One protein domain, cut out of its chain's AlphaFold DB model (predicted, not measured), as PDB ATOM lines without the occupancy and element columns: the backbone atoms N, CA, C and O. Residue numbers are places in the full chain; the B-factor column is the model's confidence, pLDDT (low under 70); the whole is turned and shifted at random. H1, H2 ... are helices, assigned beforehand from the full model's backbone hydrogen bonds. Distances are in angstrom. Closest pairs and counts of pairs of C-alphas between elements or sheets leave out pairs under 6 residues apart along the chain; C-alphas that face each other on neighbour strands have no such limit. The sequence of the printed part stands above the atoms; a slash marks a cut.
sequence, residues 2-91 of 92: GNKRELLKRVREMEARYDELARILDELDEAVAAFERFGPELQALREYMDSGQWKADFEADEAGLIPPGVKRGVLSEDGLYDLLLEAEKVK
ATOM      1  N   GLY A   2       4.464  16.340  -1.343       66.38
ATOM      2  CA  GLY A   2       3.134  15.725  -1.127       66.38
ATOM      3  C   GLY A   2       2.062  16.045  -2.186       66.38
ATOM      4  O   GLY A   2       1.408  15.133  -2.678       66.38
ATOM      5  N   ASN A   3       1.969  17.305  -2.623       82.62
ATOM      6  CA  ASN A   3       0.942  17.777  -3.567       82.62
ATOM      7  C   ASN A   3       1.003  17.067  -4.944       82.62
ATOM      8  O   ASN A   3      -0.011  16.616  -5.462       82.62
ATOM      9  N   LYS A   4       2.206  16.838  -5.495       92.62
ATOM     10  CA  LYS A   4       2.373  16.136  -6.784       92.62
ATOM     11  C   LYS A   4       1.921  14.671  -6.726       92.62
ATOM     12  O   LYS A   4       1.333  14.178  -7.682       92.62
ATOM     13  N   ARG A   5       2.188  13.962  -5.623       94.69
ATOM     14  CA  ARG A   5       1.780  12.553  -5.471       94.69
ATOM     15  C   ARG A   5       0.264  12.426  -5.345       94.69
ATOM     16  O   ARG A   5      -0.322  11.529  -5.940       94.69
ATOM     17  N   GLU A   6      -0.353  13.330  -4.596       96.06
ATOM     18  CA  GLU A   6      -1.804  13.376  -4.418       96.06
ATOM     19  C   GLU A   6      -2.535  13.776  -5.705       96.06
ATOM     20  O   GLU A   6      -3.520  13.138  -6.070       96.06
ATOM     21  N   LEU A   7      -1.992  14.741  -6.458       96.19
ATOM     22  CA  LEU A   7      -2.446  15.062  -7.812       96.19
ATOM     23  C   LEU A   7      -2.426  13.824  -8.717       96.19
ATOM     24  O   LEU A   7      -3.443  13.493  -9.313       96.19
ATOM     25  N   LEU A   8      -1.289  13.122  -8.797       97.62
ATOM     26  CA  LEU A   8      -1.155  11.941  -9.656       97.62
ATOM     27  C   LEU A   8      -2.096  10.803  -9.245       97.62
ATOM     28  O   LEU A   8      -2.617  10.110 -10.114       97.62
ATOM     29  N   LYS A   9      -2.325  10.614  -7.939       97.81
ATOM     30  CA  LYS A   9      -3.303   9.641  -7.441       97.81
ATOM     31  C   LYS A   9      -4.709   9.996  -7.928       97.81
ATOM     32  O   LYS A   9      -5.353   9.161  -8.551       97.81
ATOM     33  N   ARG A  10      -5.139  11.246  -7.719       97.88
ATOM     34  CA  ARG A  10      -6.465  11.718  -8.141       97.88
ATOM     35  C   ARG A  10      -6.661  11.615  -9.652       97.88
ATOM     36  O   ARG A  10      -7.713  11.170 -10.082       97.88
ATOM     37  N   VAL A  11      -5.665  12.005 -10.449       98.38
ATOM     38  CA  VAL A  11      -5.763  11.948 -11.918       98.38
ATOM     39  C   VAL A  11      -5.919  10.508 -12.398       98.38
ATOM     40  O   VAL A  11      -6.842  10.244 -13.150       98.38
ATOM     41  N   ARG A  12      -5.110   9.558 -11.911       98.44
ATOM     42  CA  ARG A  12      -5.253   8.138 -12.293       98.44
ATOM     43  C   ARG A  12      -6.607   7.555 -11.911       98.44
ATOM     44  O   ARG A  12      -7.177   6.770 -12.653       98.44
ATOM     45  N   GLU A  13      -7.102   7.931 -10.738       98.56
ATOM     46  CA  GLU A  13      -8.415   7.506 -10.269       98.56
ATOM     47  C   GLU A  13      -9.559   8.086 -11.110       98.56
ATOM     48  O   GLU A  13     -10.590   7.433 -11.259       98.56
ATOM     49  N   MET A  14      -9.417   9.310 -11.621       98.62
ATOM     50  CA  MET A  14     -10.401   9.894 -12.534       98.62
ATOM     51  C   MET A  14     -10.291   9.288 -13.932       98.62
ATOM     52  O   MET A  14     -11.324   8.964 -14.499       98.62
ATOM     53  N   GLU A  15      -9.079   9.060 -14.436       98.62
ATOM     54  CA  GLU A  15      -8.846   8.444 -15.748       98.62
ATOM     55  C   GLU A  15      -9.486   7.059 -15.831       98.62
ATOM     56  O   GLU A  15     -10.276   6.794 -16.723       98.62
ATOM     57  N   ALA A  16      -9.271   6.211 -14.820       98.69
ATOM     58  CA  ALA A  16      -9.880   4.883 -14.798       98.69
ATOM     59  C   ALA A  16     -11.421   4.927 -14.797       98.69
ATOM     60  O   ALA A  16     -12.064   4.035 -15.340       98.69
ATOM     61  N   ARG A  17     -12.028   5.955 -14.183       98.81
ATOM     62  CA  ARG A  17     -13.488   6.156 -14.223       98.81
ATOM     63  C   ARG A  17     -13.948   6.701 -15.571       98.81
ATOM     64  O   ARG A  17     -15.037   6.351 -16.011       98.81
ATOM     65  N   TYR A  18     -13.150   7.573 -16.178       98.75
ATOM     66  CA  TYR A  18     -13.408   8.136 -17.495       98.75
ATOM     67  C   TYR A  18     -13.388   7.043 -18.564       98.75
ATOM     68  O   TYR A  18     -14.371   6.907 -19.284       98.75
ATOM     69  N   ASP A  19     -12.334   6.224 -18.597       98.81
ATOM     70  CA  ASP A  19     -12.185   5.126 -19.554       98.81
ATOM     71  C   ASP A  19     -13.336   4.120 -19.433       98.81
ATOM     72  O   ASP A  19     -13.904   3.687 -20.434       98.81
ATOM     73  N   GLU A  20     -13.729   3.781 -18.201       98.75
ATOM     74  CA  GLU A  20     -14.843   2.863 -17.967       98.75
ATOM     75  C   GLU A  20     -16.186   3.455 -18.409       98.75
ATOM     76  O   GLU A  20     -16.992   2.760 -19.023       98.75
ATOM     77  N   LEU A  21     -16.432   4.743 -18.141       98.75
ATOM     78  CA  LEU A  21     -17.641   5.408 -18.622       98.75
ATOM     79  C   LEU A  21     -17.662   5.494 -20.152       98.75
ATOM     80  O   LEU A  21     -18.710   5.250 -20.741       98.75
ATOM     81  N   ALA A  22     -16.531   5.810 -20.788       98.69
ATOM     82  CA  ALA A  22     -16.422   5.850 -22.244       98.69
ATOM     83  C   ALA A  22     -16.774   4.485 -22.857       98.69
ATOM     84  O   ALA A  22     -17.641   4.417 -23.721       98.69
ATOM     85  N   ARG A  23     -16.218   3.393 -22.313       98.69
ATOM     86  CA  ARG A  23     -16.539   2.022 -22.737       98.69
ATOM     87  C   ARG A  23     -18.029   1.692 -22.595       98.69
ATOM     88  O   ARG A  23     -18.613   1.110 -23.501       98.69
ATOM     89  N   ILE A  24     -18.646   2.052 -21.466       98.75
ATOM     90  CA  ILE A  24     -20.082   1.810 -21.230       98.75
ATOM     91  C   ILE A  24     -20.943   2.582 -22.237       98.75
ATOM     92  O   ILE A  24     -21.953   2.055 -22.699       98.75
ATOM     93  N   LEU A  25     -20.572   3.823 -22.560       98.44
ATOM     94  CA  LEU A  25     -21.298   4.632 -23.538       98.44
ATOM     95  C   LEU A  25     -21.159   4.063 -24.954       98.44
ATOM     96  O   LEU A  25     -22.168   3.967 -25.643       98.44
ATOM     97  N   ASP A  26     -19.969   3.606 -25.344       98.38
ATOM     98  CA  ASP A  26     -19.762   2.948 -26.640       98.38
ATOM     99  C   ASP A  26     -20.625   1.674 -26.762       98.38
ATOM    100  O   ASP A  26     -21.317   1.471 -27.759       98.38
ATOM    101  N   GLU A  27     -20.657   0.839 -25.717       98.31
ATOM    102  CA  GLU A  27     -21.503  -0.366 -25.672       98.31
ATOM    103  C   GLU A  27     -23.001  -0.033 -25.727       98.31
ATOM    104  O   GLU A  27     -23.785  -0.750 -26.358       98.31
ATOM    105  N   LEU A  28     -23.413   1.059 -25.076       97.06
ATOM    106  CA  LEU A  28     -24.790   1.536 -25.116       97.06
ATOM    107  C   LEU A  28     -25.173   2.022 -26.518       97.06
ATOM    108  O   LEU A  28     -26.239   1.648 -27.007       97.06
ATOM    109  N   ASP A  29     -24.315   2.803 -27.173       96.94
ATOM    110  CA  ASP A  29     -24.548   3.304 -28.530       96.94
ATOM    111  C   ASP A  29     -24.668   2.147 -29.533       96.94
ATOM    112  O   ASP A  29     -25.578   2.128 -30.368       96.94
ATOM    113  N   GLU A  30     -23.811   1.127 -29.416       97.38
ATOM    114  CA  GLU A  30     -23.906  -0.084 -30.234       97.38
ATOM    115  C   GLU A  30     -25.224  -0.841 -30.004       97.38
ATOM    116  O   GLU A  30     -25.865  -1.279 -30.971       97.38
ATOM    117  N   ALA A  31     -25.651  -0.974 -28.745       96.06
ATOM    118  CA  ALA A  31     -26.901  -1.637 -28.383       96.06
ATOM    119  C   ALA A  31     -28.134  -0.875 -28.898       96.06
ATOM    120  O   ALA A  31     -29.045  -1.491 -29.461       96.06
ATOM    121  N   VAL A  32     -28.150   0.455 -28.769       94.75
ATOM    122  CA  VAL A  32     -29.215   1.320 -29.301       94.75
ATOM    123  C   VAL A  32     -29.274   1.205 -30.821       94.75
ATOM    124  O   VAL A  32     -30.336   0.909 -31.369       94.75
ATOM    125  N   ALA A  33     -28.137   1.319 -31.510       95.62
ATOM    126  CA  ALA A  33     -28.090   1.192 -32.963       95.62
ATOM    127  C   ALA A  33     -28.542  -0.203 -33.440       95.62
ATOM    128  O   ALA A  33     -29.162  -0.336 -34.497       95.62
ATOM    129  N   ALA A  34     -28.236  -1.266 -32.687       96.44
ATOM    130  CA  ALA A  34     -28.736  -2.607 -32.980       96.44
ATOM    131  C   ALA A  34     -30.261  -2.698 -32.828       96.44
ATOM    132  O   ALA A  34     -30.919  -3.277 -33.695       96.44
ATOM    133  N   PHE A  35     -30.823  -2.096 -31.779       95.69
ATOM    134  CA  PHE A  35     -32.268  -2.051 -31.560       95.69
ATOM    135  C   PHE A  35     -32.998  -1.255 -32.651       95.69
ATOM    136  O   PHE A  35     -34.020  -1.709 -33.164       95.69
ATOM    137  N   GLU A  36     -32.451  -0.112 -33.071       94.50
ATOM    138  CA  GLU A  36     -33.000   0.681 -34.178       94.50
ATOM    139  C   GLU A  36     -33.027  -0.110 -35.492       94.50
ATOM    140  O   GLU A  36     -34.040  -0.112 -36.198       94.50
ATOM    141  N   ARG A  37     -31.943  -0.838 -35.803       96.50
ATOM    142  CA  ARG A  37     -31.880  -1.700 -36.995       96.50
ATOM    143  C   ARG A  37     -32.872  -2.859 -36.951       96.50
ATOM    144  O   ARG A  37     -33.313  -3.272 -38.015       96.50
ATOM    145  N   PHE A  38     -33.234  -3.343 -35.762       96.69
ATOM    146  CA  PHE A  38     -34.249  -4.385 -35.556       96.69
ATOM    147  C   PHE A  38     -35.694  -3.862 -35.709       96.69
ATOM    148  O   PHE A  38     -36.664  -4.602 -35.542       96.69
ATOM    149  N   GLY A  39     -35.876  -2.567 -35.994       94.94
ATOM    150  CA  GLY A  39     -37.185  -1.936 -36.162       94.94
ATOM    151  C   GLY A  39     -38.154  -2.679 -37.102       94.94
ATOM    152  O   GLY A  39     -39.311  -2.858 -36.710       94.94
ATOM    153  N   PRO A  40     -37.732  -3.134 -38.300       97.00
ATOM    154  CA  PRO A  40     -38.585  -3.912 -39.203       97.00
ATOM    155  C   PRO A  40     -39.052  -5.246 -38.605       97.00
ATOM    156  O   PRO A  40     -40.223  -5.601 -38.723       97.00
ATOM    157  N   GLU A  41     -38.173  -5.970 -37.918       97.50
ATOM    158  CA  GLU A  41     -38.494  -7.244 -37.271       97.50
ATOM    159  C   GLU A  41     -39.420  -7.042 -36.066       97.50
ATOM    160  O   GLU A  41     -40.367  -7.806 -35.870       97.50
ATOM    161  N   LEU A  42     -39.203  -5.977 -35.290       96.31
ATOM    162  CA  LEU A  42     -40.109  -5.579 -34.214       96.31
ATOM    163  C   LEU A  42     -41.513  -5.264 -34.753       96.31
ATOM    164  O   LEU A  42     -42.507  -5.618 -34.118       96.31
ATOM    165  N   GLN A  43     -41.603  -4.615 -35.916       95.88
ATOM    166  CA  GLN A  43     -42.875  -4.356 -36.586       95.88
ATOM    167  C   GLN A  43     -43.541  -5.660 -37.051       95.88
ATOM    168  O   GLN A  43     -44.729  -5.846 -36.802       95.88
ATOM    169  N   ALA A  44     -42.784  -6.599 -37.624       97.31
ATOM    170  CA  ALA A  44     -43.311  -7.904 -38.024       97.31
ATOM    171  C   ALA A  44     -43.867  -8.709 -36.832       97.31
ATOM    172  O   ALA A  44     -44.912  -9.344 -36.948       97.31
ATOM    173  N   LEU A  45     -43.214  -8.650 -35.663       96.31
ATOM    174  CA  LEU A  45     -43.717  -9.283 -34.435       96.31
ATOM    175  C   LEU A  45     -45.033  -8.658 -33.946       96.31
ATOM    176  O   LEU A  45     -45.915  -9.381 -33.483       96.31
ATOM    177  N   ARG A  46     -45.184  -7.333 -34.070       95.06
ATOM    178  CA  ARG A  46     -46.440  -6.631 -33.746       95.06
ATOM    179  C   ARG A  46     -47.555  -7.029 -34.695       95.06
ATOM    180  O   ARG A  46     -48.624  -7.421 -34.251       95.06
ATOM    181  N   GLU A  47     -47.277  -7.000 -35.992       96.44
ATOM    182  CA  GLU A  47     -48.238  -7.412 -37.014       96.44
ATOM    183  C   GLU A  47     -48.663  -8.867 -36.835       96.44
ATOM    184  O   GLU A  47     -49.842  -9.182 -36.976       96.44
ATOM    185  N   TYR A  48     -47.742  -9.758 -36.469       96.50
ATOM    186  CA  TYR A  48     -48.068 -11.147 -36.163       96.50
ATOM    187  C   TYR A  48     -49.073 -11.265 -35.006       96.50
ATOM    188  O   TYR A  48     -50.071 -11.977 -35.141       96.50
ATOM    189  N   MET A  49     -48.852 -10.522 -33.915       93.06
ATOM    190  CA  MET A  49     -49.760 -10.466 -32.762       93.06
ATOM    191  C   MET A  49     -51.126  -9.855 -33.127       93.06
ATOM    192  O   MET A  49     -52.164 -10.406 -32.762       93.06
ATOM    193  N   ASP A  50     -51.134  -8.761 -33.894       91.50
ATOM    194  CA  ASP A  50     -52.335  -7.961 -34.171       91.50
ATOM    195  C   ASP A  50     -53.191  -8.502 -35.334       91.50
ATOM    196  O   ASP A  50     -54.401  -8.275 -35.385       91.50
ATOM    197  N   SER A  51     -52.592  -9.228 -36.286       91.50
ATOM    198  CA  SER A  51     -53.264  -9.703 -37.514       91.50
ATOM    199  C   SER A  51     -54.205 -10.893 -37.310       91.50
ATOM    200  O   SER A  51     -54.882 -11.312 -38.250       91.50
ATOM    201  N   GLY A  52     -54.240 -11.473 -36.109       91.19
ATOM    202  CA  GLY A  52     -54.970 -12.710 -35.822       91.19
ATOM    203  C   GLY A  52     -54.249 -13.987 -36.270       91.19
ATOM    204  O   GLY A  52     -54.666 -15.070 -35.858       91.19
ATOM    205  N   GLN A  53     -53.146 -13.885 -37.027       96.69
ATOM    206  CA  GLN A  53     -52.311 -15.039 -37.379       96.69
ATOM    207  C   GLN A  53     -51.731 -15.704 -36.125       96.69
ATOM    208  O   GLN A  53     -51.801 -16.924 -36.004       96.69
ATOM    209  N   TRP A  54     -51.267 -14.910 -35.149       96.06
ATOM    210  CA  TRP A  54     -50.813 -15.426 -33.854       96.06
ATOM    211  C   TRP A  54     -51.843 -16.343 -33.189       96.06
ATOM    212  O   TRP A  54     -51.494 -17.412 -32.699       96.06
ATOM    213  N   LYS A  55     -53.126 -15.961 -33.223       94.75
ATOM    214  CA  LYS A  55     -54.200 -16.745 -32.608       94.75
ATOM    215  C   LYS A  55     -54.429 -18.070 -33.338       94.75
ATOM    216  O   LYS A  55     -54.618 -19.091 -32.688       94.75
ATOM    217  N   ALA A  56     -54.395 -18.062 -34.670       96.69
ATOM    218  CA  ALA A  56     -54.527 -19.285 -35.462       96.69
ATOM    219  C   ALA A  56     -53.372 -20.264 -35.190       96.69
ATOM    220  O   ALA A  56     -53.599 -21.462 -35.021       96.69
ATOM    221  N   ASP A  57     -52.143 -19.753 -35.095       97.00
ATOM    222  CA  ASP A  57     -50.965 -20.574 -34.812       97.00
ATOM    223  C   ASP A  57     -50.952 -21.076 -33.357       97.00
ATOM    224  O   ASP A  57     -50.544 -22.210 -33.103       97.00
ATOM    225  N   PHE A  58     -51.471 -20.285 -32.413       95.88
ATOM    226  CA  PHE A  58     -51.718 -20.705 -31.030       95.88
ATOM    227  C   PHE A  58     -52.745 -21.845 -30.949       95.88
ATOM    228  O   PHE A  58     -52.495 -22.867 -30.317       95.88
ATOM    229  N   GLU A  59     -53.880 -21.728 -31.644       96.50
ATOM    230  CA  GLU A  59     -54.895 -22.790 -31.697       96.50
ATOM    231  C   GLU A  59     -54.353 -24.076 -32.347       96.50
ATOM    232  O   GLU A  59     -54.694 -25.183 -31.923       96.50
ATOM    233  N   ALA A  60     -53.480 -23.955 -33.352       97.00
ATOM    234  CA  ALA A  60     -52.796 -25.095 -33.960       97.00
ATOM    235  C   ALA A  60     -51.821 -25.784 -32.989       97.00
ATOM    236  O   ALA A  60     -51.695 -27.014 -33.013       97.00
ATOM    237  N   ASP A  61     -51.146 -25.010 -32.137       96.44
ATOM    238  CA  ASP A  61     -50.294 -25.532 -31.067       96.44
ATOM    239  C   ASP A  61     -51.102 -26.337 -30.046       96.44
ATOM    240  O   ASP A  61     -50.784 -27.500 -29.787       96.44
ATOM    241  N   GLU A  62     -52.211 -25.766 -29.571       95.44
ATOM    242  CA  GLU A  62     -53.141 -26.411 -28.634       95.44
ATOM    243  C   GLU A  62     -53.789 -27.673 -29.228       95.44
ATOM    244  O   GLU A  62     -54.043 -28.655 -28.528       95.44
ATOM    245  N   ALA A  63     -53.998 -27.701 -30.548       97.25
ATOM    246  CA  ALA A  63     -54.454 -28.884 -31.276       97.25
ATOM    247  C   ALA A  63     -53.361 -29.962 -31.460       97.25
ATOM    248  O   ALA A  63     -53.630 -31.020 -32.038       97.25
ATOM    249  N   GLY A  64     -52.131 -29.719 -30.996       96.56
ATOM    250  CA  GLY A  64     -51.010 -30.654 -31.090       96.56
ATOM    251  C   GLY A  64     -50.392 -30.756 -32.487       96.56
ATOM    252  O   GLY A  64     -49.706 -31.738 -32.780       96.56
ATOM    253  N   LEU A  65     -50.624 -29.770 -33.362       97.62
ATOM    254  CA  LEU A  65     -50.106 -29.777 -34.736       97.62
ATOM    255  C   LEU A  65     -48.620 -29.403 -34.810       97.62
ATOM    256  O   LEU A  65     -47.962 -29.717 -35.803       97.62
ATOM    257  N   ILE A  66     -48.073 -28.764 -33.768       96.06
ATOM    258  CA  ILE A  66     -46.659 -28.385 -33.697       96.06
ATOM    259  C   ILE A  66     -45.842 -29.509 -33.037       96.06
ATOM    260  O   ILE A  66     -45.988 -29.752 -31.831       96.06
ATOM    261  N   PRO A  67     -44.914 -30.159 -33.772       95.81
ATOM    262  CA  PRO A  67     -44.138 -31.281 -33.256       95.81
ATOM    263  C   PRO A  67     -43.352 -30.949 -31.982       95.81
ATOM    264  O   PRO A  67     -42.885 -29.814 -31.813       95.81
ATOM    265  N   PRO A  68     -43.128 -31.933 -31.095       92.94
ATOM    266  CA  PRO A  68     -42.234 -31.750 -29.960       92.94
ATOM    267  C   PRO A  68     -40.825 -31.363 -30.441       92.94
ATOM    268  O   PRO A  68     -40.351 -31.836 -31.472       92.94
ATOM    269  N   GLY A  69     -40.152 -30.488 -29.691       93.44
ATOM    270  CA  GLY A  69     -38.814 -29.977 -30.027       93.44
ATOM    271  C   GLY A  69     -38.799 -28.643 -30.783       93.44
ATOM    272  O   GLY A  69     -37.757 -27.992 -30.837       93.44
ATOM    273  N   VAL A  70     -39.943 -28.175 -31.294       96.44
ATOM    274  CA  VAL A  70     -40.077 -26.812 -31.833       96.44
ATOM    275  C   VAL A  70     -40.210 -25.808 -30.681       96.44
ATOM    276  O   VAL A  70     -41.139 -25.908 -29.870       96.44
ATOM    277  N   LYS A  71     -39.291 -24.830 -30.613       94.75
ATOM    278  CA  LYS A  71     -39.375 -23.699 -29.676       94.75
ATOM    279  C   LYS A  71     -40.552 -22.810 -30.073       94.75
ATOM    280  O   LYS A  71     -40.569 -22.269 -31.172       94.75
ATOM    281  N   ARG A  72     -41.487 -22.618 -29.146       94.62
ATOM    282  CA  ARG A  72     -42.761 -21.920 -29.379       94.62
ATOM    283  C   ARG A  72     -43.012 -20.768 -28.409       94.62
ATOM    284  O   ARG A  72     -44.141 -20.466 -28.070       94.62
ATOM    285  N   GLY A  73     -41.946 -20.097 -27.964       93.38
ATOM    286  CA  GLY A  73     -42.065 -18.959 -27.038       93.38
ATOM    287  C   GLY A  73     -42.939 -17.819 -27.576       93.38
ATOM    288  O   GLY A  73     -43.593 -17.138 -26.798       93.38
ATOM    289  N   VAL A  74     -43.010 -17.664 -28.902       95.31
ATOM    290  CA  VAL A  74     -43.885 -16.688 -29.568       95.31
ATOM    291  C   VAL A  74     -45.382 -16.996 -29.392       95.31
ATOM    292  O   VAL A  74     -46.198 -16.092 -29.510       95.31
ATOM    293  N   LEU A  75     -45.737 -18.248 -29.081       95.50
ATOM    294  CA  LEU A  75     -47.105 -18.714 -28.821       95.50
ATOM    295  C   LEU A  75     -47.416 -18.799 -27.320       95.50
ATOM    296  O   LEU A  75     -48.404 -19.398 -26.925       95.50
ATOM    297  N   SER A  76     -46.571 -18.232 -26.456       89.62
ATOM    298  CA  SER A  76     -46.970 -18.062 -25.057       89.62
ATOM    299  C   SER A  76     -48.009 -16.945 -24.955       89.62
ATOM    300  O   SER A  76     -47.847 -15.920 -25.616       89.62
ATOM    301  N   GLU A  77     -49.051 -17.152 -24.140       73.81
ATOM    302  CA  GLU A  77     -50.157 -16.192 -23.967       73.81
ATOM    303  C   GLU A  77     -49.637 -14.784 -23.637       73.81
ATOM    304  O   GLU A  77     -50.010 -13.824 -24.305       73.81
ATOM    305  N   ASP A  78     -48.696 -14.682 -22.692       88.06
ATOM    306  CA  ASP A  78     -48.165 -13.389 -22.240       88.06
ATOM    307  C   ASP A  78     -46.785 -13.043 -22.823       88.06
ATOM    308  O   ASP A  78     -46.416 -11.875 -22.908       88.06
ATOM    309  N   GLY A  79     -45.981 -14.021 -23.254       92.12
ATOM    310  CA  GLY A  79     -44.553 -13.771 -23.490       92.12
ATOM    311  C   GLY A  79     -44.247 -12.908 -24.715       92.12
ATOM    312  O   GLY A  79     -43.290 -12.131 -24.677       92.12
ATOM    313  N   LEU A  80     -45.038 -12.995 -25.793       93.19
ATOM    314  CA  LEU A  80     -44.890 -12.068 -26.922       93.19
ATOM    315  C   LEU A  80     -45.374 -10.662 -26.545       93.19
ATOM    316  O   LEU A  80     -44.711  -9.681 -26.881       93.19
ATOM    317  N   TYR A  81     -46.494 -10.571 -25.825       92.19
ATOM    318  CA  TYR A  81     -47.065  -9.302 -25.379       92.19
ATOM    319  C   TYR A  81     -46.098  -8.542 -24.461       92.19
ATOM    320  O   TYR A  81     -45.748  -7.394 -24.745       92.19
ATOM    321  N   ASP A  82     -45.590  -9.208 -23.421       94.50
ATOM    322  CA  ASP A  82     -44.638  -8.636 -22.467       94.50
ATOM    323  C   ASP A  82     -43.352  -8.177 -23.162       94.50
ATOM    324  O   ASP A  82     -42.862  -7.071 -22.920       94.50
ATOM    325  N   LEU A  83     -42.824  -8.987 -24.087       94.19
ATOM    326  CA  LEU A  83     -41.631  -8.631 -24.856       94.19
ATOM    327  C   LEU A  83     -41.848  -7.368 -25.702       94.19
ATOM    328  O   LEU A  83     -40.975  -6.496 -25.755       94.19
ATOM    329  N   LEU A  84     -43.002  -7.255 -26.365       94.00
ATOM    330  CA  LEU A  84     -43.341  -6.084 -27.171       94.00
ATOM    331  C   LEU A  84     -43.526  -4.832 -26.306       94.00
ATOM    332  O   LEU A  84     -43.106  -3.753 -26.732       94.00
ATOM    333  N   LEU A  85     -44.083  -4.975 -25.101       93.69
ATOM    334  CA  LEU A  85     -44.221  -3.888 -24.132       93.69
ATOM    335  C   LEU A  85     -42.858  -3.400 -23.618       93.69
ATOM    336  O   LEU A  85     -42.633  -2.192 -23.524       93.69
ATOM    337  N   GLU A  86     -41.923  -4.307 -23.321       94.81
ATOM    338  CA  GLU A  86     -40.548  -3.929 -22.962       94.81
ATOM    339  C   GLU A  86     -39.860  -3.170 -24.105       94.81
ATOM    340  O   GLU A  86     -39.226  -2.138 -23.874       94.81
ATOM    341  N   ALA A  87     -40.056  -3.603 -25.354       93.94
ATOM    342  CA  ALA A  87     -39.508  -2.916 -26.523       93.94
ATOM    343  C   ALA A  87     -40.050  -1.478 -26.690       93.94
ATOM    344  O   ALA A  87     -39.351  -0.613 -27.220       93.94
ATOM    345  N   GLU A  88     -41.263  -1.168 -26.217       89.62
ATOM    346  CA  GLU A  88     -41.794   0.208 -26.239       89.62
ATOM    347  C   GLU A  88     -41.080   1.144 -25.271       89.62
ATOM    348  O   GLU A  88     -41.019   2.349 -25.519       89.62
ATOM    349  N   LYS A  89     -40.528   0.614 -24.179       90.31
ATOM    350  CA  LYS A  89     -39.814   1.427 -23.187       90.31
ATOM    351  C   LYS A  89     -38.494   1.962 -23.734       90.31
ATOM    352  O   LYS A  89     -38.071   3.030 -23.310       90.31
ATOM    353  N   VAL A  90     -37.885   1.252 -24.686       86.38
ATOM    354  CA  VAL A  90     -36.618   1.634 -25.331       86.38
ATOM    355  C   VAL A  90     -36.804   2.794 -26.320       86.38
ATOM    356  O   VAL A  90     -35.868   3.541 -26.568       86.38
ATOM    357  N   LYS A  91     -38.015   2.999 -26.857       68.81
ATOM    358  CA  LYS A  91     -38.320   4.075 -27.821       68.81
ATOM    359  C   LYS A  91     -38.560   5.462 -27.182       68.81
ATOM    360  O   LYS A  91     -39.050   6.347 -27.882       68.81
TER     361      LYS A  91
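AT A GLANCE: This is residues 2 to 91 of the 92 residues of an uncharacterized protein of Bacteroidales bacterium WCE2004 (UniProt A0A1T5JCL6). One long helix, H1, sticks out as an arm from a small head made of three short helices, H2, H3 and H4, and one long loop. H2 carries on from the inner end of the arm, H3 turns off at the far end of the head, and the loop of residues 63 to 78 leads from H3 to H4, which folds back and crosses H2. The printed part has 90 residues with four named helices, in the order H1, H2, H3, H4, and no named strand; the class is all helix. The whole is extended, with a radius of gyration of the C-alphas of 23.6 A, and spans 79 by 26 by 17 A, the arm making much of the length.

HOW THE PARTS SIT: H1, residues 2 to 37, touches no helix, and its residues 2 to 31 stand free. A tight link of one residue leads to H2, residues 39 to 50, and H1 and H2 meet only through their link. H3, residues 53 to 62, follows after a tight link of two residues. H2 and H3 are close but not clearly touching: their closest C-alphas, those of Tyr 48 and Trp 54, are 5.6 A apart. They run the same way at a steep tilt of 63 degrees. H4, residues 79 to 90, touches H2 with residues 80 to 84 alone, and the closest C-alphas, those of Arg 46 and Leu 84, are 7.3 A apart. H2 and H4 run opposite ways at a steep tilt of 41 degrees. H3 is apart from H1 and from H4. H1 and H4 are only just apart, with their closest C-alphas 8.4 A from each other. Each O i to N i+4 pair is within hydrogen-bond range in H2 and H3, while 31 of 32 are in H1 and 6 of 8 in H4.

IN THESE COORDINATES: H1 begins at C-alpha 2 at (3.134, 15.725, -1.127) and ends at C-alpha 37 at (-31.880, -1.700, -36.995), 53.1 A from first to last C-alpha. H2 measures 16.4 A from Gly 39 to Asp 50, and H3 14.4 A from Gln 53 to Glu 62. H4 measures 17.4 A from Gly 79 to Val 90, ending at C-alpha 90 at (-36.618, 1.634, -25.331).

THE WHOLE: The C-alphas farthest apart are those of Gly 2 and Ala 63, at 78.8 A. Without residues 2 to 31, the body of 60 residues spans 39 by 23 by 18 A. The printed part has no cut, and the link from H3 to H4, 16 residues, is long. The mean pLDDT of the printed part is 94.6, and residues 2 and 91 are under 70.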